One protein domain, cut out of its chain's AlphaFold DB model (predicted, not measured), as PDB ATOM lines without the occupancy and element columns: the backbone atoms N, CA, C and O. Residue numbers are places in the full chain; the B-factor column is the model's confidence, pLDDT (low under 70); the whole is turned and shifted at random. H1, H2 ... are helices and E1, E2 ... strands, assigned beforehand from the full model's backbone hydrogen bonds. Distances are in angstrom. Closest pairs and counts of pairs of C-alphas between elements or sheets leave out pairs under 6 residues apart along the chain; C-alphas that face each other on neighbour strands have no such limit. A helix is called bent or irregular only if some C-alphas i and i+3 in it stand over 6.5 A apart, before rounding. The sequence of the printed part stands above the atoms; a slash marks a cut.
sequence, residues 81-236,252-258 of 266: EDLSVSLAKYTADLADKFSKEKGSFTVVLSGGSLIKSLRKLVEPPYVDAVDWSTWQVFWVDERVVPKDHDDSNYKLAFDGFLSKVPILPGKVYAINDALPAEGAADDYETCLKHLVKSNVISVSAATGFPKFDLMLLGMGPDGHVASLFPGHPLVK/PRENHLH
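This is residues 81 to 236 and 252 to 258 of the 266 residues of the protein "Probable 6-phosphogluconolactonase" of Hibiscus syriacus (UniProt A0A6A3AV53). A short parallel pair of strands, E1 and E2, forms the core, with H1, H2, H3 and H4 gathered on one side of it and the long helix H5 by itself on the other, apart from both strands. Long unnamed stretches fill out the body: residues 214 to 215 pair beside E1 and residues 172 to 173 beside E2, both parallel, while the small H6 lies far from the core. The printed part has 163 residues with six named helices and two named strands, in the order H1 E1 H2 H3 E2 H4 H5 H6; the class is mostly helix, though under half of the residues are in named elements. The whole is compact, with a radius of gyration of the C-alphas of 15.8 A and spans of 45 by 37 by 30 A.

H1, residues 81 to 102, begins at C-alpha 81 at (27.788, -108.114, 76.595) and is 31.3 A long. E1 is residues 105 to 109, 12.9 A. H2, residues 113 to 122, is irregular: C-alphas 117 and 120 are 7.3 A apart. H3 is residues 126 to 129. E2, residues 135 to 139, is 13.4 A long and ends at C-alpha 139 at (10.748, -91.546, 72.834). H4 is residues 153 to 160. H5, residues 181 to 197, is 24.5 A long. H6, residues 233 to 236, ends at C-alpha 236 at (1.743, -89.583, 92.742).

E1 and E2 are parallel neighbours at 25 degrees; N 109 and O 138 are 2.8 A apart and N 136 and O 105 are 2.8 A apart, both within hydrogen-bond range. E1, H2, H3 and E2 form a strand-helix-strand unit, two parallel neighbour strands with helices between them along the chain, and its crossover is right-handed. The closest C-alphas of H1 and E1, those of Phe 98 and Phe 105, are 5.4 A apart. H1 and H2 touch at a steep tilt of 67 degrees, closest at the C-alphas of Ala 88 and Leu 121, 4.6 A. H2 and H4 touch at a steep tilt of 39 degrees, closest at the C-alphas of Ile 115 and Ala 157, 6.0 A. H3 is close to H1 but not clearly touching, with the C-alphas of Ala 92 and Tyr 126 7.0 A apart. H5 and H6 touch no helix. Every O i to N i+4 pair is within hydrogen-bond range in H1, H4 and H5; H2 has 2 of 6, beside 6 of 7 O i to N i+3 pairs, and H3 and H6 are too short for an O i to N i+4 pair.

The two C-alphas farthest apart, those of Lys 100 and Pro 252, are 46.7 A apart. The links E2 to H4, H4 to H5 and H5 to H6 are long, the last with 35 residues. Residues 237 to 251 are not printed, and C-alphas 236 and 252 are 20.7 A apart across the cut. The mean pLDDT of the printed part is 90.8; residues 234 to 236 and 252 to 258 are under 70.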
ATOM      1  N   GLU A  81      27.771-107.450  77.897       97.38
ATOM      2  CA  GLU A  81      27.788-108.114  76.595       97.38
ATOM      3  C   GLU A  81      26.642-109.115  76.481       97.38
ATOM      4  O   GLU A  81      25.842-109.010  75.551       97.38
ATOM      5  N   ASP A  82      26.484-109.995  77.472       97.88
ATOM      6  CA  ASP A  82      25.398-110.981  77.498       97.88
ATOM      7  C   ASP A  82      24.023-110.306  77.510       97.88
ATOM      8  O   ASP A  82      23.116-110.724  76.785       97.88
ATOM      9  N   LEU A  83      23.885-109.212  78.272       97.81
ATOM     10  CA  LEU A  83      22.678-108.384  78.265       97.81
ATOM     11  C   LEU A  83      22.383-107.852  76.861       97.81
ATOM     12  O   LEU A  83      21.245-107.911  76.405       97.81
ATOM     13  N   SER A  84      23.396-107.338  76.166       98.00
ATOM     14  CA  SER A  84      23.216-106.712  74.853       98.00
ATOM     15  C   SER A  84      22.875-107.741  73.776       98.00
ATOM     16  O   SER A  84      22.004-107.496  72.944       98.00
ATOM     17  N   VAL A  85      23.501-108.922  73.823       98.25
ATOM     18  CA  VAL A  85      23.168-110.055  72.946       98.25
ATOM     19  C   VAL A  85      21.729-110.517  73.184       98.25
ATOM     20  O   VAL A  85      20.976-110.695  72.223       98.25
ATOM     21  N   SER A  86      21.325-110.675  74.449       98.25
ATOM     22  CA  SER A  86      19.964-111.096  74.799       98.25
ATOM     23  C   SER A  86      18.919-110.049  74.406       98.25
ATOM     24  O   SER A  86      17.901-110.387  73.802       98.25
ATOM     25  N   LEU A  87      19.193-108.766  74.664       98.19
ATOM     26  CA  LEU A  87      18.308-107.658  74.313       98.19
ATOM     27  C   LEU A  87      18.130-107.526  72.798       98.19
ATOM     28  O   LEU A  87      17.005-107.334  72.336       98.19
ATOM     29  N   ALA A  88      19.210-107.663  72.021       98.31
ATOM     30  CA  ALA A  88      19.130-107.657  70.564       98.31
ATOM     31  C   ALA A  88      18.255-108.808  70.058       98.31
ATOM     32  O   ALA A  88      17.339-108.580  69.270       98.31
ATOM     33  N   LYS A  89      18.463-110.021  70.587       98.38
ATOM     34  CA  LYS A  89      17.629-111.173  70.244       98.38
ATOM     35  C   LYS A  89      16.154-110.920  70.571       98.38
ATOM     36  O   LYS A  89      15.297-111.113  69.717       98.38
ATOM     37  N   TYR A  90      15.862-110.476  71.792       98.38
ATOM     38  CA  TYR A  90      14.497-110.215  72.247       98.38
ATOM     39  C   TYR A  90      13.798-109.155  71.389       98.38
ATOM     40  O   TYR A  90      12.655-109.335  70.976       98.38
ATOM     41  N   THR A  91      14.510-108.072  71.076       98.50
ATOM     42  CA  THR A  91      13.988-106.980  70.251       98.50
ATOM     43  C   THR A  91      13.730-107.442  68.817       98.50
ATOM     44  O   THR A  91      12.666-107.157  68.277       98.50
ATOM     45  N   ALA A  92      14.656-108.197  68.217       98.56
ATOM     46  CA  ALA A  92      14.492-108.749  66.874       98.56
ATOM     47  C   ALA A  92      13.334-109.759  66.792       98.56
ATOM     48  O   ALA A  92      12.549-109.702  65.847       98.56
ATOM     49  N   ASP A  93      13.184-110.636  67.792       98.44
ATOM     50  CA  ASP A  93      12.072-111.593  67.868       98.44
ATOM     51  C   ASP A  93      10.713-110.867  67.951       98.44
ATOM     52  O   ASP A  93       9.744-111.267  67.301       98.44
ATOM     53  N   LEU A  94      10.623-109.793  68.751       98.44
ATOM     54  CA  LEU A  94       9.406-108.982  68.842       98.44
ATOM     55  C   LEU A  94       9.133-108.212  67.553       98.44
ATOM     56  O   LEU A  94       7.981-108.172  67.121       98.44
ATOM     57  N   ALA A  95      10.169-107.639  66.938       98.31
ATOM     58  CA  ALA A  95      10.042-106.972  65.653       98.31
ATOM     59  C   ALA A  95       9.469-107.939  64.611       98.31
ATOM     60  O   ALA A  95       8.393-107.684  64.087       98.31
ATOM     61  N   ASP A  96      10.094-109.102  64.408       98.31
ATOM     62  CA  ASP A  96       9.616-110.121  63.465       98.31
ATOM     63  C   ASP A  96       8.159-110.535  63.733       98.31
ATOM     64  O   ASP A  96       7.336-110.587  62.815       98.31
ATOM     65  N   LYS A  97       7.816-110.769  65.006       98.06
ATOM     66  CA  LYS A  97       6.453-111.117  65.410       98.06
ATOM     67  C   LYS A  97       5.445-110.043  64.996       98.06
ATOM     68  O   LYS A  97       4.461-110.354  64.327       98.06
ATOM     69  N   PHE A  98       5.652-108.794  65.410       97.25
ATOM     70  CA  PHE A  98       4.668-107.733  65.190       97.25
ATOM     71  C   PHE A  98       4.639-107.256  63.736       97.25
ATOM     72  O   PHE A  98       3.559-106.990  63.204       97.25
ATOM     73  N   SER A  99       5.777-107.272  63.045       96.00
ATOM     74  CA  SER A  99       5.831-107.045  61.601       96.00
ATOM     75  C   SER A  99       4.962-108.055  60.846       96.00
ATOM     76  O   SER A  99       4.216-107.660  59.953       96.00
ATOM     77  N   LYS A 100       4.955-109.335  61.244       96.75
ATOM     78  CA  LYS A 100       4.080-110.363  60.647       96.75
ATOM     79  C   LYS A 100       2.615-110.247  61.067       96.75
ATOM     80  O   LYS A 100       1.733-110.459  60.240       96.75
ATOM     81  N   GLU A 101       2.342-109.944  62.336       95.19
ATOM     82  CA  GLU A 101       0.973-109.897  62.868       95.19
ATOM     83  C   GLU A 101       0.190-108.663  62.397       95.19
ATOM     84  O   GLU A 101      -1.012-108.766  62.146       95.19
ATOM     85  N   LYS A 102       0.844-107.500  62.285       93.69
ATOM     86  CA  LYS A 102       0.164-106.227  61.995       93.69
ATOM     87  C   LYS A 102       0.857-105.328  60.967       93.69
ATOM     88  O   LYS A 102       0.357-104.240  60.696       93.69
ATOM     89  N   GLY A 103       1.984-105.746  60.390       94.38
ATOM     90  CA  GLY A 103       2.709-104.957  59.385       94.38
ATOM     91  C   GLY A 103       3.489-103.764  59.948       94.38
ATOM     92  O   GLY A 103       3.972-102.930  59.182       94.38
ATOM     93  N   SER A 104       3.609-103.649  61.272       95.31
ATOM     94  CA  SER A 104       4.368-102.591  61.939       95.31
ATOM     95  C   SER A 104       4.940-103.073  63.270       95.31
ATOM     96  O   SER A 104       4.351-103.921  63.937       95.31
ATOM     97  N   PHE A 105       6.073-102.503  63.672       97.75
ATOM     98  CA  PHE A 105       6.668-102.702  64.989       97.75
ATOM     99  C   PHE A 105       6.929-101.343  65.637       97.75
ATOM    100  O   PHE A 105       7.707-100.538  65.134       97.75
ATOM    101  N   THR A 106       6.236-101.073  66.738       98.12
ATOM    102  CA  THR A 106       6.302 -99.812  67.484       98.12
ATOM    103  C   THR A 106       7.207 -99.972  68.700       98.12
ATOM    104  O   THR A 106       6.901-100.744  69.611       98.12
ATOM    105  N   VAL A 107       8.315 -99.233  68.717       98.12
ATOM    106  CA  VAL A 107       9.306 -99.267  69.795       98.12
ATOM    107  C   VAL A 107       9.482 -97.885  70.409       98.12
ATOM    108  O   VAL A 107       9.640 -96.894  69.699       98.12
ATOM    109  N   VAL A 108       9.463 -97.822  71.737       97.88
ATOM    110  CA  VAL A 108       9.738 -96.601  72.499       97.88
ATOM    111  C   VAL A 108      11.108 -96.726  73.153       97.88
ATOM    112  O   VAL A 108      11.391 -97.729  73.812       97.88
ATOM    113  N   LEU A 109      11.951 -95.716  72.960       97.25
ATOM    114  CA  LEU A 109      13.307 -95.645  73.484       97.25
ATOM    115  C   LEU A 109      13.395 -94.636  74.631       97.25
ATOM    116  O   LEU A 109      12.759 -93.580  74.607       97.25
ATOM    117  N   SER A 110      14.243 -94.943  75.606       94.19
ATOM    118  CA  SER A 110      14.788 -93.964  76.544       94.19
ATOM    119  C   SER A 110      16.227 -93.604  76.187       94.19
ATOM    120  O   SER A 110      16.881 -94.270  75.380       94.19
ATOM    121  N   GLY A 111      16.754 -92.580  76.852       92.94
ATOM    122  CA  GLY A 111      18.176 -92.258  76.804       92.94
ATOM    123  C   GLY A 111      19.068 -93.183  77.636       92.94
ATOM    124  O   GLY A 111      18.694 -94.289  78.038       92.94
ATOM    125  N   GLY A 112      20.261 -92.671  77.942       93.19
ATOM    126  CA  GLY A 112      21.220 -93.294  78.852       93.19
ATOM    127  C   GLY A 112      21.927 -94.522  78.272       93.19
ATOM    128  O   GLY A 112      22.083 -94.674  77.060       93.19
ATOM    129  N   SER A 113      22.371 -95.422  79.153       94.25
ATOM    130  CA  SER A 113      23.128 -96.622  78.770       94.25
ATOM    131  C   SER A 113      22.322 -97.617  77.928       94.25
ATOM    132  O   SER A 113      22.926 -98.455  77.257       94.25
ATOM    133  N   LEU A 114      20.989 -97.495  77.890       95.38
ATOM    134  CA  LEU A 114      20.115 -98.339  77.074       95.38
ATOM    135  C   LEU A 114      20.546 -98.364  75.602       95.38
ATOM    136  O   LEU A 114      20.606 -99.433  74.996       95.38
ATOM    137  N   ILE A 115      20.883 -97.207  75.030       96.94
ATOM    138  CA  ILE A 115      21.265 -97.126  73.616       96.94
ATOM    139  C   ILE A 115      22.548 -97.928  73.347       96.94
ATOM    140  O   ILE A 115      22.651 -98.623  72.336       96.94
ATOM    141  N   LYS A 116      23.500 -97.932  74.290       96.75
ATOM    142  CA  LYS A 116      24.710 -98.767  74.209       96.75
ATOM    143  C   LYS A 116      24.374-100.264  74.275       96.75
ATOM    144  O   LYS A 116      25.045-101.069  73.624       96.75
ATOM    145  N   SER A 117      23.349-100.654  75.031       97.12
ATOM    146  CA  SER A 117      22.887-102.047  75.108       97.12
ATOM    147  C   SER A 117      22.252-102.542  73.803       97.12
ATOM    148  O   SER A 117      22.289-103.737  73.525       97.12
ATOM    149  N   LEU A 118      21.748-101.641  72.953       97.31
ATOM    150  CA  LEU A 118      21.223-101.980  71.624       97.31
ATOM    151  C   LEU A 118      22.307-102.217  70.563       97.31
ATOM    152  O   LEU A 118      21.976-102.626  69.452       97.31
ATOM    153  N   ARG A 119      23.600-102.033  70.878       97.44
ATOM    154  CA  ARG A 119      24.705-102.158  69.902       97.44
ATOM    155  C   ARG A 119      24.713-103.480  69.129       97.44
ATOM    156  O   ARG A 119      25.109-103.506  67.976       97.44
ATOM    157  N   LYS A 120      24.254-104.574  69.743       98.19
ATOM    158  CA  LYS A 120      24.213-105.885  69.083       98.19
ATOM    159  C   LYS A 120      23.123-106.001  68.033       98.19
ATOM    160  O   LYS A 120      23.248-106.818  67.135       98.19
ATOM    161  N   LEU A 121      22.088-105.171  68.110       97.88
ATOM    162  CA  LEU A 121      21.000-105.180  67.144       97.88
ATOM    163  C   LEU A 121      21.420-104.587  65.785       97.88
ATOM    164  O   LEU A 121      20.808-104.899  64.769       97.88
ATOM    165  N   VAL A 122      22.479-103.771  65.756       97.62
ATOM    166  CA  VAL A 122      23.033-103.179  64.523       97.62
ATOM    167  C   VAL A 122      24.201-103.981  63.936       97.62
ATOM    168  O   VAL A 122      24.835-103.543  62.983       97.62
ATOM    169  N   GLU A 123      24.503-105.151  64.502       97.81
ATOM    170  CA  GLU A 123      25.519-106.083  64.006       97.81
ATOM    171  C   GLU A 123      24.847-107.277  63.289       97.81
ATOM    172  O   GLU A 123      23.681-107.595  63.567       97.81
ATOM    173  N   PRO A 124      25.552-107.989  62.387       96.81
ATOM    174  CA  PRO A 124      25.071-109.262  61.863       96.81
ATOM    175  C   PRO A 124      24.806-110.287  62.984       96.81
ATOM    176  O   PRO A 124      25.558-110.351  63.958       96.81
ATOM    177  N   PRO A 125      23.764-111.130  62.855       96.38
ATOM    178  CA  PRO A 125      22.872-111.236  61.699       96.38
ATOM    179  C   PRO A 125      21.698-110.241  61.720       96.38
ATOM    180  O   PRO A 125      20.926-110.206  60.768       96.38
ATOM    181  N   TYR A 126      21.508-109.469  62.794       97.94
ATOM    182  CA  TYR A 126      20.280-108.697  63.007       97.94
ATOM    183  C   TYR A 126      20.127-107.532  62.038       97.94
ATOM    184  O   TYR A 126      19.030-107.329  61.521       97.94
ATOM    185  N   VAL A 127      21.216-106.816  61.745       96.88
ATOM    186  CA  VAL A 127      21.188-105.700  60.787       96.88
ATOM    187  C   VAL A 127      20.657-106.123  59.411       96.88
ATOM    188  O   VAL A 127      19.931-105.352  58.789       96.88
ATOM    189  N   ASP A 128      20.926-107.365  58.998       96.00
ATOM    190  CA  ASP A 128      20.511-107.915  57.703       96.00
ATOM    191  C   ASP A 128      19.169-108.667  57.759       96.00
ATOM    192  O   ASP A 128      18.456-108.746  56.762       96.00
ATOM    193  N   ALA A 129      18.829-109.263  58.908       95.31
ATOM    194  CA  ALA A 129      17.657-110.127  59.052       95.31
ATOM    195  C   ALA A 129      16.387-109.390  59.506       95.31
ATOM    196  O   ALA A 129      15.282-109.874  59.260       95.31
ATOM    197  N   VAL A 130      16.523-108.256  60.200       97.88
ATOM    198  CA  VAL A 130      15.383-107.471  60.690       97.88
ATOM    199  C   VAL A 130      14.781-106.646  59.552       97.88
ATOM    200  O   VAL A 130      15.480-105.924  58.847       97.88
ATOM    201  N   ASP A 131      13.454-106.688  59.407       97.25
ATOM    202  CA  ASP A 131      12.732-105.810  58.479       97.25
ATOM    203  C   ASP A 131      12.540-104.405  59.076       97.25
ATOM    204  O   ASP A 131      11.486-104.050  59.614       97.25
ATOM    205  N   TRP A 132      13.577-103.579  58.957       98.12
ATOM    206  CA  TRP A 132      13.605-102.190  59.424       98.12
ATOM    207  C   TRP A 132      12.528-101.296  58.802       98.12
ATOM    208  O   TRP A 132      12.156-100.280  59.389       98.12
ATOM    209  N   SER A 133      11.977-101.673  57.644       97.19
ATOM    210  CA  SER A 133      10.947-100.880  56.972       97.19
ATOM    211  C   SER A 133       9.644-100.818  57.774       97.19
ATOM    212  O   SER A 133       8.854 -99.895  57.586       97.19
ATOM    213  N   THR A 134       9.424-101.759  58.695       96.75
ATOM    214  CA  THR A 134       8.219-101.859  59.536       96.75
ATOM    215  C   THR A 134       8.334-101.130  60.875       96.75
ATOM    216  O   THR A 134       7.322-100.946  61.556       96.75
ATOM    217  N   TRP A 135       9.535-100.678  61.241       98.25
ATOM    218  CA  TRP A 135       9.808-100.034  62.521       98.25
ATOM    219  C   TRP A 135       9.199 -98.636  62.597       98.25
ATOM    220  O   TRP A 135       9.262 -97.877  61.637       98.25
ATOM    221  N   GLN A 136       8.634 -98.306  63.754       98.38
ATOM    222  CA  GLN A 136       8.117 -96.995  64.139       98.38
ATOM    223  C   GLN A 136       8.742 -96.657  65.501       98.38
ATOM    224  O   GLN A 136       8.494 -97.367  66.480       98.38
ATOM    225  N   VAL A 137       9.581 -95.623  65.560       98.38
ATOM    226  CA  VAL A 137      10.421 -95.308  66.728       98.38
ATOM    227  C   VAL A 137       9.913 -94.062  67.443       98.38
ATOM    228  O   VAL A 137       9.658 -93.040  66.811       98.38
ATOM    229  N   PHE A 138       9.814 -94.158  68.764       98.06
ATOM    230  CA  PHE A 138       9.298 -93.133  69.666       98.06
ATOM    231  C   PHE A 138      10.247 -92.929  70.847       98.06
ATOM    232  O   PHE A 138      11.099 -93.773  71.122       98.06
ATOM    233  N   TRP A 139      10.044 -91.845  71.589       96.50
ATOM    234  CA  TRP A 139      10.748 -91.546  72.834       96.50
ATOM    235  C   TRP A 139       9.798 -91.526  74.028       96.50
ATOM    236  O   TRP A 139       8.641 -91.115  73.900       96.50
ATOM    237  N   VAL A 140      10.304 -91.979  75.178       92.69
ATOM    238  CA  VAL A 140       9.617 -91.855  76.474       92.69
ATOM    239  C   VAL A 140       9.825 -90.470  77.092       92.69
ATOM    240  O   VAL A 140       8.926 -89.938  77.736       92.69
ATOM    241  N   ASP A 141      11.001 -89.880  76.878       90.75
ATOM    242  CA  ASP A 141      11.377 -88.547  77.329       90.75
ATOM    243  C   ASP A 141      12.469 -87.940  76.439       90.75
ATOM    244  O   ASP A 141      13.138 -88.630  75.662       90.75
ATOM    245  N   GLU A 142      12.667 -86.632  76.568       91.62
ATOM    246  CA  GLU A 142      13.735 -85.890  75.902       91.62
ATOM    247  C   GLU A 142      14.167 -84.708  76.776       91.62
ATOM    248  O   GLU A 142      13.477 -84.308  77.712       91.62
ATOM    249  N   ARG A 143      15.352 -84.176  76.509       88.25
ATOM    250  CA  ARG A 143      15.915 -83.000  77.149       88.25
ATOM    251  C   ARG A 143      15.493 -81.784  76.332       88.25
ATOM    252  O   ARG A 143      15.415 -81.853  75.111       88.25
ATOM    253  N   VAL A 144      15.205 -80.665  76.988       87.75
ATOM    254  CA  VAL A 144      14.779 -79.419  76.326       87.75
ATOM    255  C   VAL A 144      16.008 -78.708  75.757       87.75
ATOM    256  O   VAL A 144      16.428 -77.656  76.227       87.75
ATOM    257  N   VAL A 145      16.633 -79.355  74.781       90.81
ATOM    258  CA  VAL A 145      17.859 -78.938  74.102       90.81
ATOM    259  C   VAL A 145      17.740 -79.272  72.611       90.81
ATOM    260  O   VAL A 145      16.947 -80.147  72.252       90.81
ATOM    261  N   PRO A 146      18.519 -78.616  71.733       94.81
ATOM    262  CA  PRO A 146      18.579 -78.972  70.317       94.81
ATOM    263  C   PRO A 146      18.903 -80.455  70.080       94.81
ATOM    264  O   PRO A 146      19.667 -81.064  70.831       94.81
ATOM    265  N   LYS A 147      18.372 -81.035  68.999       94.19
ATOM    266  CA  LYS A 147      18.586 -82.446  68.618       94.19
ATOM    267  C   LYS A 147      20.036 -82.819  68.317       94.19
ATOM    268  O   LYS A 147      20.341 -84.004  68.260       94.19
ATOM    269  N   ASP A 148      20.909 -81.851  68.071       95.94
ATOM    270  CA  ASP A 148      22.346 -82.046  67.855       95.94
ATOM    271  C   ASP A 148      23.183 -81.798  69.122       95.94
ATOM    272  O   ASP A 148      24.401 -81.990  69.100       95.94
ATOM    273  N   HIS A 149      22.541 -81.450  70.240       96.56
ATOM    274  CA  HIS A 149      23.185 -81.277  71.535       96.56
ATOM    275  C   HIS A 149      23.568 -82.627  72.160       96.56
ATOM    276  O   HIS A 149      22.822 -83.603  72.068       96.56
ATOM    277  N   ASP A 150      24.702 -82.682  72.864       95.75
ATOM    278  CA  ASP A 150      25.220 -83.922  73.470       95.75
ATOM    279  C   ASP A 150      24.280 -84.533  74.525       95.75
ATOM    280  O   ASP A 150      24.238 -85.751  74.699       95.75
ATOM    281  N   ASP A 151      23.465 -83.701  75.178       91.00
ATOM    282  CA  ASP A 151      22.434 -84.146  76.124       91.00
ATOM    283  C   ASP A 151      21.134 -84.631  75.455       91.00
ATOM    284  O   ASP A 151      20.216 -85.049  76.160       91.00
ATOM    285  N   SER A 152      21.000 -84.602  74.128       95.56
ATOM    286  CA  SER A 152      19.781 -85.072  73.458       95.56
ATOM    287  C   SER A 152      19.695 -86.606  73.440       95.56
ATOM    288  O   SER A 152      20.594 -87.308  72.967       95.56
ATOM    289  N   ASN A 153      18.563 -87.146  73.900       96.25
ATOM    290  CA  ASN A 153      18.221 -88.559  73.752       96.25
ATOM    291  C   ASN A 153      18.070 -88.942  72.274       96.25
ATOM    292  O   ASN A 153      18.427 -90.061  71.897       96.25
ATOM    293  N   TYR A 154      17.552 -88.042  71.434       97.69
ATOM    294  CA  TYR A 154      17.506 -88.220  69.987       97.69
ATOM    295  C   TYR A 154      18.910 -88.369  69.410       97.69
ATOM    296  O   TYR A 154      19.164 -89.371  68.740       97.69
ATOM    297  N   LYS A 155      19.833 -87.443  69.710       97.94
ATOM    298  CA  LYS A 155      21.222 -87.530  69.232       97.94
ATOM    299  C   LYS A 155      21.867 -88.846  69.640       97.94
ATOM    300  O   LYS A 155      22.429 -89.554  68.808       97.94
ATOM    301  N   LEU A 156      21.729 -89.200  70.918       98.00
ATOM    302  CA  LEU A 156      22.279 -90.430  71.467       98.00
ATOM    303  C   LEU A 156      21.763 -91.662  70.708       98.00
ATOM    304  O   LEU A 156      22.555 -92.508  70.292       98.00
ATOM    305  N   ALA A 157      20.447 -91.755  70.494       98.12
ATOM    306  CA  ALA A 157      19.832 -92.835  69.725       98.12
ATOM    307  C   ALA A 157      20.239 -92.803  68.244       98.12
ATOM    308  O   ALA A 157      20.434 -93.860  67.644       98.12
ATOM    309  N   PHE A 158      20.401 -91.620  67.654       97.94
ATOM    310  CA  PHE A 158      20.828 -91.460  66.271       97.94
ATOM    311  C   PHE A 158      22.243 -91.999  66.051       97.94
ATOM    312  O   PHE A 158      22.440 -92.896  65.229       97.94
ATOM    313  N   ASP A 159      23.206 -91.541  66.847       97.94
ATOM    314  CA  ASP A 159      24.612 -91.947  66.762       97.94
ATOM    315  C   ASP A 159      24.804 -93.425  67.146       97.94
ATOM    316  O   ASP A 159      25.601 -94.168  66.560       97.94
ATOM    317  N   GLY A 160      24.062 -93.879  68.158       97.25
ATOM    318  CA  GLY A 160      24.171 -95.229  68.695       97.25
ATOM    319  C   GLY A 160      23.502 -96.293  67.829       97.25
ATOM    320  O   GLY A 160      24.051 -97.392  67.704       97.25
ATOM    321  N   PHE A 161      22.360 -95.964  67.223       97.94
ATOM    322  CA  PHE A 161      21.433 -96.931  66.640       97.94
ATOM    323  C   PHE A 161      20.866 -96.488  65.281       97.94
ATOM    324  O   PHE A 161      21.135 -97.153  64.285       97.94
ATOM    325  N   LEU A 162      20.120 -95.377  65.203       97.88
ATOM    326  CA  LEU A 162      19.297 -95.058  64.020       97.88
ATOM    327  C   LEU A 162      20.117 -94.790  62.753       97.88
ATOM    328  O   LEU A 162      19.684 -95.154  61.667       97.88
ATOM    329  N   SER A 163      21.312 -94.205  62.873       97.31
ATOM    330  CA  SER A 163      22.212 -93.959  61.733       97.31
ATOM    331  C   SER A 163      22.809 -95.235  61.124       97.31
ATOM    332  O   SER A 163      23.415 -95.183  60.055       97.31
ATOM    333  N   LYS A 164      22.653 -96.383  61.794       97.62
ATOM    334  CA  LYS A 164      23.270 -97.666  61.421       97.62
ATOM    335  C   LYS A 164      22.275 -98.657  60.825       97.62
ATOM    336  O   LYS A 164      22.672 -99.757  60.454       97.62
ATOM    337  N   VAL A 165      20.994 -98.292  60.751       97.50
ATOM    338  CA  VAL A 165      19.915 -99.164  60.276       97.50
ATOM    339  C   VAL A 165      19.006 -98.422  59.295       97.50
ATOM    340  O   VAL A 165      18.769 -97.227  59.460       97.50
ATOM    341  N   PRO A 166      18.457 -99.097  58.270       97.06
ATOM    342  CA  PRO A 166      17.646 -98.458  57.236       97.06
ATOM    343  C   PRO A 166      16.184 -98.237  57.679       97.06
ATOM    344  O   PRO A 166      15.245 -98.653  56.999       97.06
ATOM    345  N   ILE A 167      15.970 -97.578  58.823       97.25
ATOM    346  CA  ILE A 167      14.633 -97.146  59.257       97.25
ATOM    347  C   ILE A 167      14.228 -95.912  58.442       97.25
ATOM    348  O   ILE A 167      15.000 -94.968  58.277       97.25
ATOM    349  N   LEU A 168      12.997 -95.906  57.930       92.94
ATOM    350  CA  LEU A 168      12.486 -94.787  57.140       92.94
ATOM    351  C   LEU A 168      12.390 -93.514  58.006       92.94
ATOM    352  O   LEU A 168      11.754 -93.564  59.058       92.94
ATOM    353  N   PRO A 169      12.915 -92.351  57.563       89.94
ATOM    354  CA  PRO A 169      12.888 -91.119  58.359       89.94
ATOM    355  C   PRO A 169      11.483 -90.698  58.816       89.94
ATOM    356  O   PRO A 169      11.307 -90.247  59.942       89.94
ATOM    357  N   GLY A 170      10.457 -90.927  57.986       94.62
ATOM    358  CA  GLY A 170       9.052 -90.653  58.325       94.62
ATOM    359  C   GLY A 170       8.435 -91.597  59.367       94.62
ATOM    360  O   GLY A 170       7.245 -91.494  59.640       94.62
ATOM    361  N   LYS A 171       9.217 -92.532  59.912       97.00
ATOM    362  CA  LYS A 171       8.823 -93.471  60.970       97.00
ATOM    363  C   LYS A 171       9.586 -93.251  62.277       97.00
ATOM    364  O   LYS A 171       9.508 -94.071  63.189       97.00
ATOM    365  N   VAL A 172      10.331 -92.153  62.371       97.94
ATOM    366  CA  VAL A 172      11.047 -91.736  63.575       97.94
ATOM    367  C   VAL A 172      10.350 -90.500  64.134       97.94
ATOM    368  O   VAL A 172      10.496 -89.399  63.609       97.94
ATOM    369  N   TYR A 173       9.575 -90.682  65.199       97.25
ATOM    370  CA  TYR A 173       8.783 -89.625  65.824       97.25
ATOM    371  C   TYR A 173       9.572 -89.037  66.990       97.25
ATOM    372  O   TYR A 173       9.367 -89.397  68.146       97.25
ATOM    373  N   ALA A 174      10.529 -88.171  66.666       95.44
ATOM    374  CA  ALA A 174      11.302 -87.441  67.662       95.44
ATOM    375  C   ALA A 174      10.471 -86.314  68.289       95.44
ATOM    376  O   ALA A 174       9.608 -85.721  67.641       95.44
ATOM    377  N   ILE A 175      10.780 -85.989  69.539       93.50
ATOM    378  CA  ILE A 175      10.191 -84.850  70.243       93.50
ATOM    379  C   ILE A 175      10.693 -83.539  69.610       93.50
ATOM    380  O   ILE A 175      11.819 -83.450  69.107       93.50
ATOM    381  N   ASN A 176       9.824 -82.531  69.566       92.00
ATOM    382  CA  ASN A 176      10.096 -81.263  68.900       92.00
ATOM    383  C   ASN A 176      10.960 -80.340  69.775       92.00
ATOM    384  O   ASN A 176      10.496 -79.824  70.786       92.00
ATOM    385  N   ASP A 177      12.208 -80.126  69.365       90.94
ATOM    386  CA  ASP A 177      13.212 -79.290  70.037       90.94
ATOM    387  C   ASP A 177      13.096 -77.799  69.687       90.94
ATOM    388  O   ASP A 177      13.751 -76.965  70.306       90.94
ATOM    389  N   ALA A 178      12.251 -77.442  68.714       93.19
ATOM    390  CA  ALA A 178      11.978 -76.051  68.360       93.19
ATOM    391  C   ALA A 178      10.895 -75.407  69.244       93.19
ATOM    392  O   ALA A 178      10.628 -74.210  69.121       93.19
ATOM    393  N   LEU A 179      10.242 -76.192  70.105       88.12
ATOM    394  CA  LEU A 179       9.185 -75.735  71.000       88.12
ATOM    395  C   LEU A 179       9.674 -75.713  72.455       88.12
ATOM    396  O   LEU A 179      10.485 -76.554  72.845       88.12
ATOM    397  N   PRO A 180       9.157 -74.789  73.286       85.31
ATOM    398  CA  PRO A 180       9.343 -74.880  74.727       85.31
ATOM    399  C   PRO A 180       8.694 -76.158  75.264       85.31
ATOM    400  O   PRO A 180       7.857 -76.773  74.597       85.31
ATOM    401  N   ALA A 181       9.041 -76.519  76.496       83.19
ATOM    402  CA  ALA A 181       8.662 -77.789  77.094       83.19
ATOM    403  C   ALA A 181       7.157 -78.107  76.984       83.19
ATOM    404  O   ALA A 181       6.765 -79.148  76.465       83.19
ATOM    405  N   GLU A 182       6.282 -77.192  77.398       82.81
ATOM    406  CA  GLU A 182       4.839 -77.436  77.322       82.81
ATOM    407  C   GLU A 182       4.354 -77.610  75.873       82.81
ATOM    408  O   GLU A 182       3.550 -78.496  75.586       82.81
ATOM    409  N   GLY A 183       4.890 -76.813  74.944       85.50
ATOM    410  CA  GLY A 183       4.537 -76.886  73.526       85.50
ATOM    411  C   GLY A 183       5.000 -78.187  72.870       85.50
ATOM    412  O   GLY A 183       4.238 -78.803  72.130       85.50
ATOM    413  N   ALA A 184       6.218 -78.638  73.176       88.44
ATOM    414  CA  ALA A 184       6.741 -79.917  72.706       88.44
ATOM    415  C   ALA A 184       5.911 -81.097  73.241       88.44
ATOM    416  O   ALA A 184       5.687 -82.075  72.526       88.44
ATOM    417  N   ALA A 185       5.412 -80.991  74.479       84.56
ATOM    418  CA  ALA A 185       4.531 -81.991  75.067       84.56
ATOM    419  C   ALA A 185       3.175 -82.087  74.348       84.56
ATOM    420  O   ALA A 185       2.756 -83.188  73.984       84.56
ATOM    421  N   ASP A 186       2.517 -80.951  74.102       86.50
ATOM    422  CA  ASP A 186       1.237 -80.896  73.383       86.50
ATOM    423  C   ASP A 186       1.376 -81.332  71.904       86.50
ATOM    424  O   ASP A 186       0.491 -82.005  71.357       86.50
ATOM    425  N   ASP A 187       2.492 -80.993  71.249       92.25
ATOM    426  CA  ASP A 187       2.809 -81.411  69.874       92.25
ATOM    427  C   ASP A 187       2.971 -82.935  69.778       92.25
ATOM    428  O   ASP A 187       2.328 -83.600  68.959       92.25
ATOM    429  N   TYR A 188       3.748 -83.521  70.692       93.75
ATOM    430  CA  TYR A 188       3.954 -84.966  70.743       93.75
ATOM    431  C   TYR A 188       2.662 -85.723  71.085       93.75
ATOM    432  O   TYR A 188       2.339 -86.727  70.448       93.75
ATOM    433  N   GLU A 189       1.857 -85.208  72.021       88.88
ATOM    434  CA  GLU A 189       0.502 -85.701  72.312       88.88
ATOM    435  C   GLU A 189      -0.372 -85.728  71.049       88.88
ATOM    436  O   GLU A 189      -1.043 -86.722  70.746       88.88
ATOM    437  N   THR A 190      -0.359 -84.633  70.292       93.75
ATOM    438  CA  THR A 190      -1.132 -84.500  69.056       93.75
ATOM    439  C   THR A 190      -0.669 -85.504  68.002       93.75
ATOM    440  O   THR A 190      -1.506 -86.159  67.372       93.75
ATOM    441  N   CYS A 191       0.646 -85.693  67.866       95.31
ATOM    442  CA  CYS A 191       1.246 -86.716  67.015       95.31
ATOM    443  C   CYS A 191       0.758 -88.126  67.397       95.31
ATOM    444  O   CYS A 191       0.207 -88.839  66.554       95.31
ATOM    445  N   LEU A 192       0.839 -88.512  68.675       94.44
ATOM    446  CA  LEU A 192       0.376 -89.825  69.141       94.44
ATOM    447  C   LEU A 192      -1.123 -90.039  68.891       94.44
ATOM    448  O   LEU A 192      -1.529 -91.102  68.418       94.44
ATOM    449  N   LYS A 193      -1.962 -89.025  69.141       93.00
ATOM    450  CA  LYS A 193      -3.404 -89.081  68.832       93.00
ATOM    451  C   LYS A 193      -3.660 -89.272  67.341       93.00
ATOM    452  O   LYS A 193      -4.579 -90.006  66.972       93.00
ATOM    453  N   HIS A 194      -2.884 -88.611  66.485       96.00
ATOM    454  CA  HIS A 194      -2.983 -88.789  65.042       96.00
ATOM    455  C   HIS A 194      -2.622 -90.223  64.636       96.00
ATOM    456  O   HIS A 194      -3.391 -90.859  63.921       96.00
ATOM    457  N   LEU A 195      -1.523 -90.759  65.170       95.31
ATOM    458  CA  LEU A 195      -1.058 -92.118  64.880       95.31
ATOM    459  C   LEU A 195      -2.012 -93.206  65.380       95.31
ATOM    460  O   LEU A 195      -2.143 -94.255  64.746       95.31
ATOM    461  N   VAL A 196      -2.720 -92.956  66.481       94.44
ATOM    462  CA  VAL A 196      -3.828 -93.810  66.926       94.44
ATOM    463  C   VAL A 196      -4.987 -93.765  65.929       94.44
ATOM    464  O   VAL A 196      -5.473 -94.810  65.501       94.44
ATOM    465  N   LYS A 197      -5.413 -92.569  65.500       94.94
ATOM    466  CA  LYS A 197      -6.502 -92.411  64.518       94.94
ATOM    467  C   LYS A 197      -6.169 -93.032  63.160       94.94
ATOM    468  O   LYS A 197      -7.068 -93.529  62.488       94.94
ATOM    469  N   SER A 198      -4.900 -93.016  62.761       94.06
ATOM    470  CA  SER A 198      -4.420 -93.625  61.519       94.06
ATOM    471  C   SER A 198      -4.084 -95.118  61.655       94.06
ATOM    472  O   SER A 198      -3.537 -95.693  60.718       94.06
ATOM    473  N   ASN A 199      -4.395 -95.750  62.795       91.69
ATOM    474  CA  ASN A 199      -4.122 -97.163  63.100       91.69
ATOM    475  C   ASN A 199      -2.636 -97.565  63.035       91.69
ATOM    476  O   ASN A 199      -2.316 -98.738  62.842       91.69
ATOM    477  N   VAL A 200      -1.716 -96.614  63.217       91.19
ATOM    478  CA  VAL A 200      -0.284 -96.914  63.369       91.19
ATOM    479  C   VAL A 200      -0.002 -97.436  64.777       91.19
ATOM    480  O   VAL A 200       0.727 -98.416  64.936       91.19
ATOM    481  N   ILE A 201      -0.607 -96.808  65.789       93.50
ATOM    482  CA  ILE A 201      -0.520 -97.227  67.190       93.50
ATOM    483  C   ILE A 201      -1.883 -97.763  67.621       93.50
ATOM    484  O   ILE A 201      -2.912 -97.114  67.437       93.50
ATOM    485  N   SER A 202      -1.899 -98.958  68.204       91.56
ATOM    486  CA  SER A 202      -3.126 -99.541  68.753       91.56
ATOM    487  C   SER A 202      -3.508 -98.884  70.080       91.56
ATOM    488  O   SER A 202      -2.650 -98.339  70.763       91.56
ATOM    489  N   VAL A 203      -4.770 -98.973  70.491       90.69
ATOM    490  CA  VAL A 203      -5.199 -98.543  71.831       90.69
ATOM    491  C   VAL A 203      -5.309 -99.758  72.743       90.69
ATOM    492  O   VAL A 203      -5.840-100.801  72.356       90.69
ATOM    493  N   SER A 204      -4.810 -99.637  73.969       87.00
ATOM    494  CA  SER A 204      -5.010-100.645  75.006       87.00
ATOM    495  C   SER A 204      -6.478-100.678  75.423       87.00
ATOM    496  O   SER A 204      -6.992 -99.709  75.974       87.00
ATOM    497  N   ALA A 205      -7.150-101.814  75.235       86.25
ATOM    498  CA  ALA A 205      -8.524-101.993  75.712       86.25
ATOM    499  C   ALA A 205      -8.644-101.904  77.246       86.25
ATOM    500  O   ALA A 205      -9.721-101.623  77.758       86.25
ATOM    501  N   ALA A 206      -7.550-102.153  77.977       83.56
ATOM    502  CA  ALA A 206      -7.542-102.124  79.437       83.56
ATOM    503  C   ALA A 206      -7.399-100.707  80.004       83.56
ATOM    504  O   ALA A 206      -7.955-100.418  81.057       83.56
ATOM    505  N   THR A 207      -6.639 -99.841  79.328       82.69
ATOM    506  CA  THR A 207      -6.253 -98.531  79.874       82.69
ATOM    507  C   THR A 207      -6.744 -97.351  79.038       82.69
ATOM    508  O   THR A 207      -6.737 -96.226  79.517       82.69
ATOM    509  N   GLY A 208      -7.163 -97.575  77.790       84.06
ATOM    510  CA  GLY A 208      -7.552 -96.513  76.858       84.06
ATOM    511  C   GLY A 208      -6.380 -95.702  76.290       84.06
ATOM    512  O   GLY A 208      -6.603 -94.823  75.460       84.06
ATOM    513  N   PHE A 209      -5.139 -96.002  76.687       85.69
ATOM    514  CA  PHE A 209      -3.936 -95.312  76.217       85.69
ATOM    515  C   PHE A 209      -3.327 -95.966  74.967       85.69
ATOM    516  O   PHE A 209      -3.598 -97.146  74.694       85.69
ATOM    517  N   PRO A 210      -2.493 -95.229  74.201       89.56
ATOM    518  CA  PRO A 210      -1.708 -95.811  73.119       89.56
ATOM    519  C   PRO A 210      -0.879 -96.998  73.621       89.56
ATOM    520  O   PRO A 210      -0.225 -96.932  74.658       89.56
ATOM    521  N   LYS A 211      -0.924 -98.099  72.876       92.06
ATOM    522  CA  LYS A 211      -0.242 -99.353  73.173       92.06
ATOM    523  C   LYS A 211       0.868 -99.575  72.156       92.06
ATOM    524  O   LYS A 211       0.592 -99.767  70.967       92.06
ATOM    525  N   PHE A 212       2.089 -99.618  72.672       95.50
ATOM    526  CA  PHE A 212       3.309 -99.932  71.937       95.50
ATOM    527  C   PHE A 212       3.663-101.413  72.085       95.50
ATOM    528  O   PHE A 212       3.195-102.091  73.003       95.50
ATOM    529  N   ASP A 213       4.473-101.924  71.163       96.88
ATOM    530  CA  ASP A 213       4.872-103.335  71.150       96.88
ATOM    531  C   ASP A 213       6.049-103.608  72.075       96.88
ATOM    532  O   ASP A 213       6.115-104.662  72.712       96.88
ATOM    533  N   LEU A 214       6.973-102.651  72.140       97.50
ATOM    534  CA  LEU A 214       8.139-102.699  73.000       97.50
ATOM    535  C   LEU A 214       8.440-101.312  73.555       97.50
ATOM    536  O   LEU A 214       8.507-100.330  72.821       97.50
ATOM    537  N   MET A 215       8.679-101.253  74.858       96.50
ATOM    538  CA  MET A 215       9.127-100.046  75.535       96.50
ATOM    539  C   MET A 215      10.380-100.353  76.316       96.50
ATOM    540  O   MET A 215      10.379-101.195  77.212       96.50
ATOM    541  N   LEU A 216      11.460 -99.700  75.918       96.50
ATOM    542  CA  LEU A 216      12.769 -99.889  76.499       96.50
ATOM    543  C   LEU A 216      13.051 -98.719  77.428       96.50
ATOM    544  O   LEU A 216      13.173 -97.577  76.990       96.50
ATOM    545  N   LEU A 217      13.129 -99.029  78.717       95.00
ATOM    546  CA  LEU A 217      13.242 -98.053  79.787       95.00
ATOM    547  C   LEU A 217      14.554 -98.271  80.533       95.00
ATOM    548  O   LEU A 217      14.784 -99.331  81.117       95.00
ATOM    549  N   GLY A 218      15.413 -97.258  80.510       91.88
ATOM    550  CA  GLY A 218      16.521 -97.141  81.443       91.88
ATOM    551  C   GLY A 218      16.017 -96.806  82.847       91.88
ATOM    552  O   GLY A 218      14.988 -96.151  83.011       91.88
ATOM    553  N   MET A 219      16.771 -97.243  83.852       93.00
ATOM    554  CA  MET A 219      16.525 -96.914  85.252       93.00
ATOM    555  C   MET A 219      17.765 -96.246  85.840       93.00
ATOM    556  O   MET A 219      18.875 -96.772  85.719       93.00
ATOM    557  N   GLY A 220      17.572 -95.088  86.466       89.44
ATOM    558  CA  GLY A 220      18.619 -94.378  87.187       89.44
ATOM    559  C   GLY A 220      19.051 -95.092  88.472       89.44
ATOM    560  O   GLY A 220      18.332 -95.952  88.983       89.44
ATOM    561  N   PRO A 221      20.212 -94.730  89.048       90.38
ATOM    562  CA  PRO A 221      20.705 -95.320  90.301       90.38
ATOM    563  C   PRO A 221      19.822 -95.001  91.521       90.38
ATOM    564  O   PRO A 221      19.849 -95.718  92.516       90.38
ATOM    565  N   ASP A 222      19.042 -93.929  91.441       88.88
ATOM    566  CA  ASP A 222      17.987 -93.523  92.374       88.88
ATOM    567  C   ASP A 222      16.634 -94.201  92.082       88.88
ATOM    568  O   ASP A 222      15.692 -94.038  92.851       88.88
ATOM    569  N   GLY A 223      16.526 -94.977  91.001       88.25
ATOM    570  CA  GLY A 223      15.304 -95.662  90.589       88.25
ATOM    571  C   GLY A 223      14.378 -94.836  89.696       88.25
ATOM    572  O   GLY A 223      13.263 -95.284  89.434       88.25
ATOM    573  N   HIS A 224      14.798 -93.654  89.222       88.00
ATOM    574  CA  HIS A 224      13.989 -92.907  88.255       88.00
ATOM    575  C   HIS A 224      13.877 -93.663  86.928       88.00
ATOM    576  O   HIS A 224      14.804 -94.363  86.514       88.00
ATOM    577  N   VAL A 225      12.754 -93.479  86.241       88.75
ATOM    578  CA  VAL A 225      12.523 -93.961  84.874       88.75
ATOM    579  C   VAL A 225      12.031 -92.785  84.045       88.75
ATOM    580  O   VAL A 225      11.209 -92.005  84.525       88.75
ATOM    581  N   ALA A 226      12.528 -92.650  82.812       88.06
ATOM    582  CA  ALA A 226      12.295 -91.455  81.999       88.06
ATOM    583  C   ALA A 226      12.669 -90.194  82.809       88.06
ATOM    584  O   ALA A 226      13.713 -90.166  83.455       88.06
ATOM    585  N   SER A 227      11.796 -89.191  82.854       84.25
ATOM    586  CA  SER A 227      11.952 -88.011  83.716       84.25
ATOM    587  C   SER A 227      11.104 -88.090  85.002       84.25
ATOM    588  O   SER A 227      10.687 -87.072  85.547       84.25
ATOM    589  N   LEU A 228      10.806 -89.299  85.503       83.12
ATOM    590  CA  LEU A 228      10.014 -89.524  86.720       83.12
ATOM    591  C   LEU A 228      10.913 -89.844  87.914       83.12
ATOM    592  O   LEU A 228      11.293 -90.993  88.147       83.12
ATOM    593  N   PHE A 229      11.232 -88.806  88.686       82.50
ATOM    594  CA  PHE A 229      12.121 -88.905  89.840       82.50
ATOM    595  C   PHE A 229      11.377 -89.305  91.124       82.50
ATOM    596  O   PHE A 229      10.295 -88.772  91.401       82.50
ATOM    597  N   PRO A 230      11.955 -90.190  91.958       82.62
ATOM    598  CA  PRO A 230      11.374 -90.552  93.245       82.62
ATOM    599  C   PRO A 230      11.050 -89.326  94.107       82.62
ATOM    600  O   PRO A 230      11.859 -88.413  94.256       82.62
ATOM    601  N   GLY A 231       9.854 -89.310  94.699       78.56
ATOM    602  CA  GLY A 231       9.394 -88.212  95.555       78.56
ATOM    603  C   GLY A 231       8.848 -86.989  94.810       78.56
ATOM    604  O   GLY A 231       8.251 -86.127  95.455       78.56
ATOM    605  N   HIS A 232       8.971 -86.926  93.479       74.88
ATOM    606  CA  HIS A 232       8.374 -85.857  92.684       74.88
ATOM    607  C   HIS A 232       6.833 -85.966  92.684       74.88
ATOM    608  O   HIS A 232       6.315 -87.081  92.560       74.88
ATOM    609  N   PRO A 233       6.071 -84.854  92.784       73.44
ATOM    610  CA  PRO A 233       4.602 -84.885  92.825       73.44
ATOM    611  C   PRO A 233       3.957 -85.656  91.670       73.44
ATOM    612  O   PRO A 233       2.968 -86.353  91.873       73.44
ATOM    613  N   LEU A 234       4.574 -85.598  90.489       66.75
ATOM    614  CA  LEU A 234       4.123 -86.305  89.288       66.75
ATOM    615  C   LEU A 234       4.104 -87.835  89.436       66.75
ATOM    616  O   LEU A 234       3.274 -88.502  88.836       66.75
ATOM    617  N   VAL A 235       4.954 -88.416  90.289       61.44
ATOM    618  CA  VAL A 235       4.932 -89.869  90.553       61.44
ATOM    619  C   VAL A 235       3.660 -90.287  91.313       61.44
ATOM    620  O   VAL A 235       3.305 -91.463  91.332       61.44
ATOM    621  N   LYS A 236       2.947 -89.336  91.934       56.66
ATOM    622  CA  LYS A 236       1.743 -89.583  92.742       56.66
ATOM    623  C   LYS A 236       0.422 -89.344  91.998       56.66
ATOM    624  O   LYS A 236      -0.625 -89.508  92.616       56.66
ATOM    625  N   PRO A 252      16.326 -76.856  90.603       32.69
ATOM    626  CA  PRO A 252      17.435 -76.370  89.766       32.69
ATOM    627  C   PRO A 252      18.147 -77.462  88.935       32.69
ATOM    628  O   PRO A 252      19.337 -77.359  88.656       32.69
ATOM    629  N   ARG A 253      17.442 -78.529  88.546       34.38
ATOM    630  CA  ARG A 253      17.914 -79.562  87.606       34.38
ATOM    631  C   ARG A 253      17.000 -79.593  86.376       34.38
ATOM    632  O   ARG A 253      16.496 -80.635  85.975       34.38
ATOM    633  N   GLU A 254      16.714 -78.418  85.833       43.03
ATOM    634  CA  GLU A 254      15.774 -78.212  84.733       43.03
ATOM    635  C   GLU A 254      16.520 -78.226  83.398       43.03
ATOM    636  O   GLU A 254      17.110 -77.227  83.020       43.03
ATOM    637  N   ASN A 255      16.500 -79.373  82.714       41.03
ATOM    638  CA  ASN A 255      16.673 -79.491  81.257       41.03
ATOM    639  C   ASN A 255      15.878 -80.690  80.700       41.03
ATOM    640  O   ASN A 255      16.133 -81.145  79.593       41.03
ATOM    641  N   HIS A 256      14.918 -81.232  81.455       46.38
ATOM    642  CA  HIS A 256      14.175 -82.436  81.080       46.38
ATOM    643  C   HIS A 256      12.729 -82.100  80.724       46.38
ATOM    644  O   HIS A 256      12.029 -81.429  81.486       46.38
ATOM    645  N   LEU A 257      12.278 -82.588  79.571       40.50
ATOM    646  CA  LEU A 257      10.900 -82.481  79.133       40.50
ATOM    647  C   LEU A 257      10.037 -83.445  79.944       40.50
ATOM    648  O   LEU A 257      10.201 -84.663  79.884       40.50
ATOM    649  N   HIS A 258       9.099 -82.888  80.700       46.66
ATOM    650  CA  HIS A 258       8.145 -83.665  81.477       46.66
ATOM    651  C   HIS A 258       6.827 -83.743  80.703       46.66
ATOM    652  O   HIS A 258       6.248 -82.716  80.364       46.66
TER     653      HIS A 258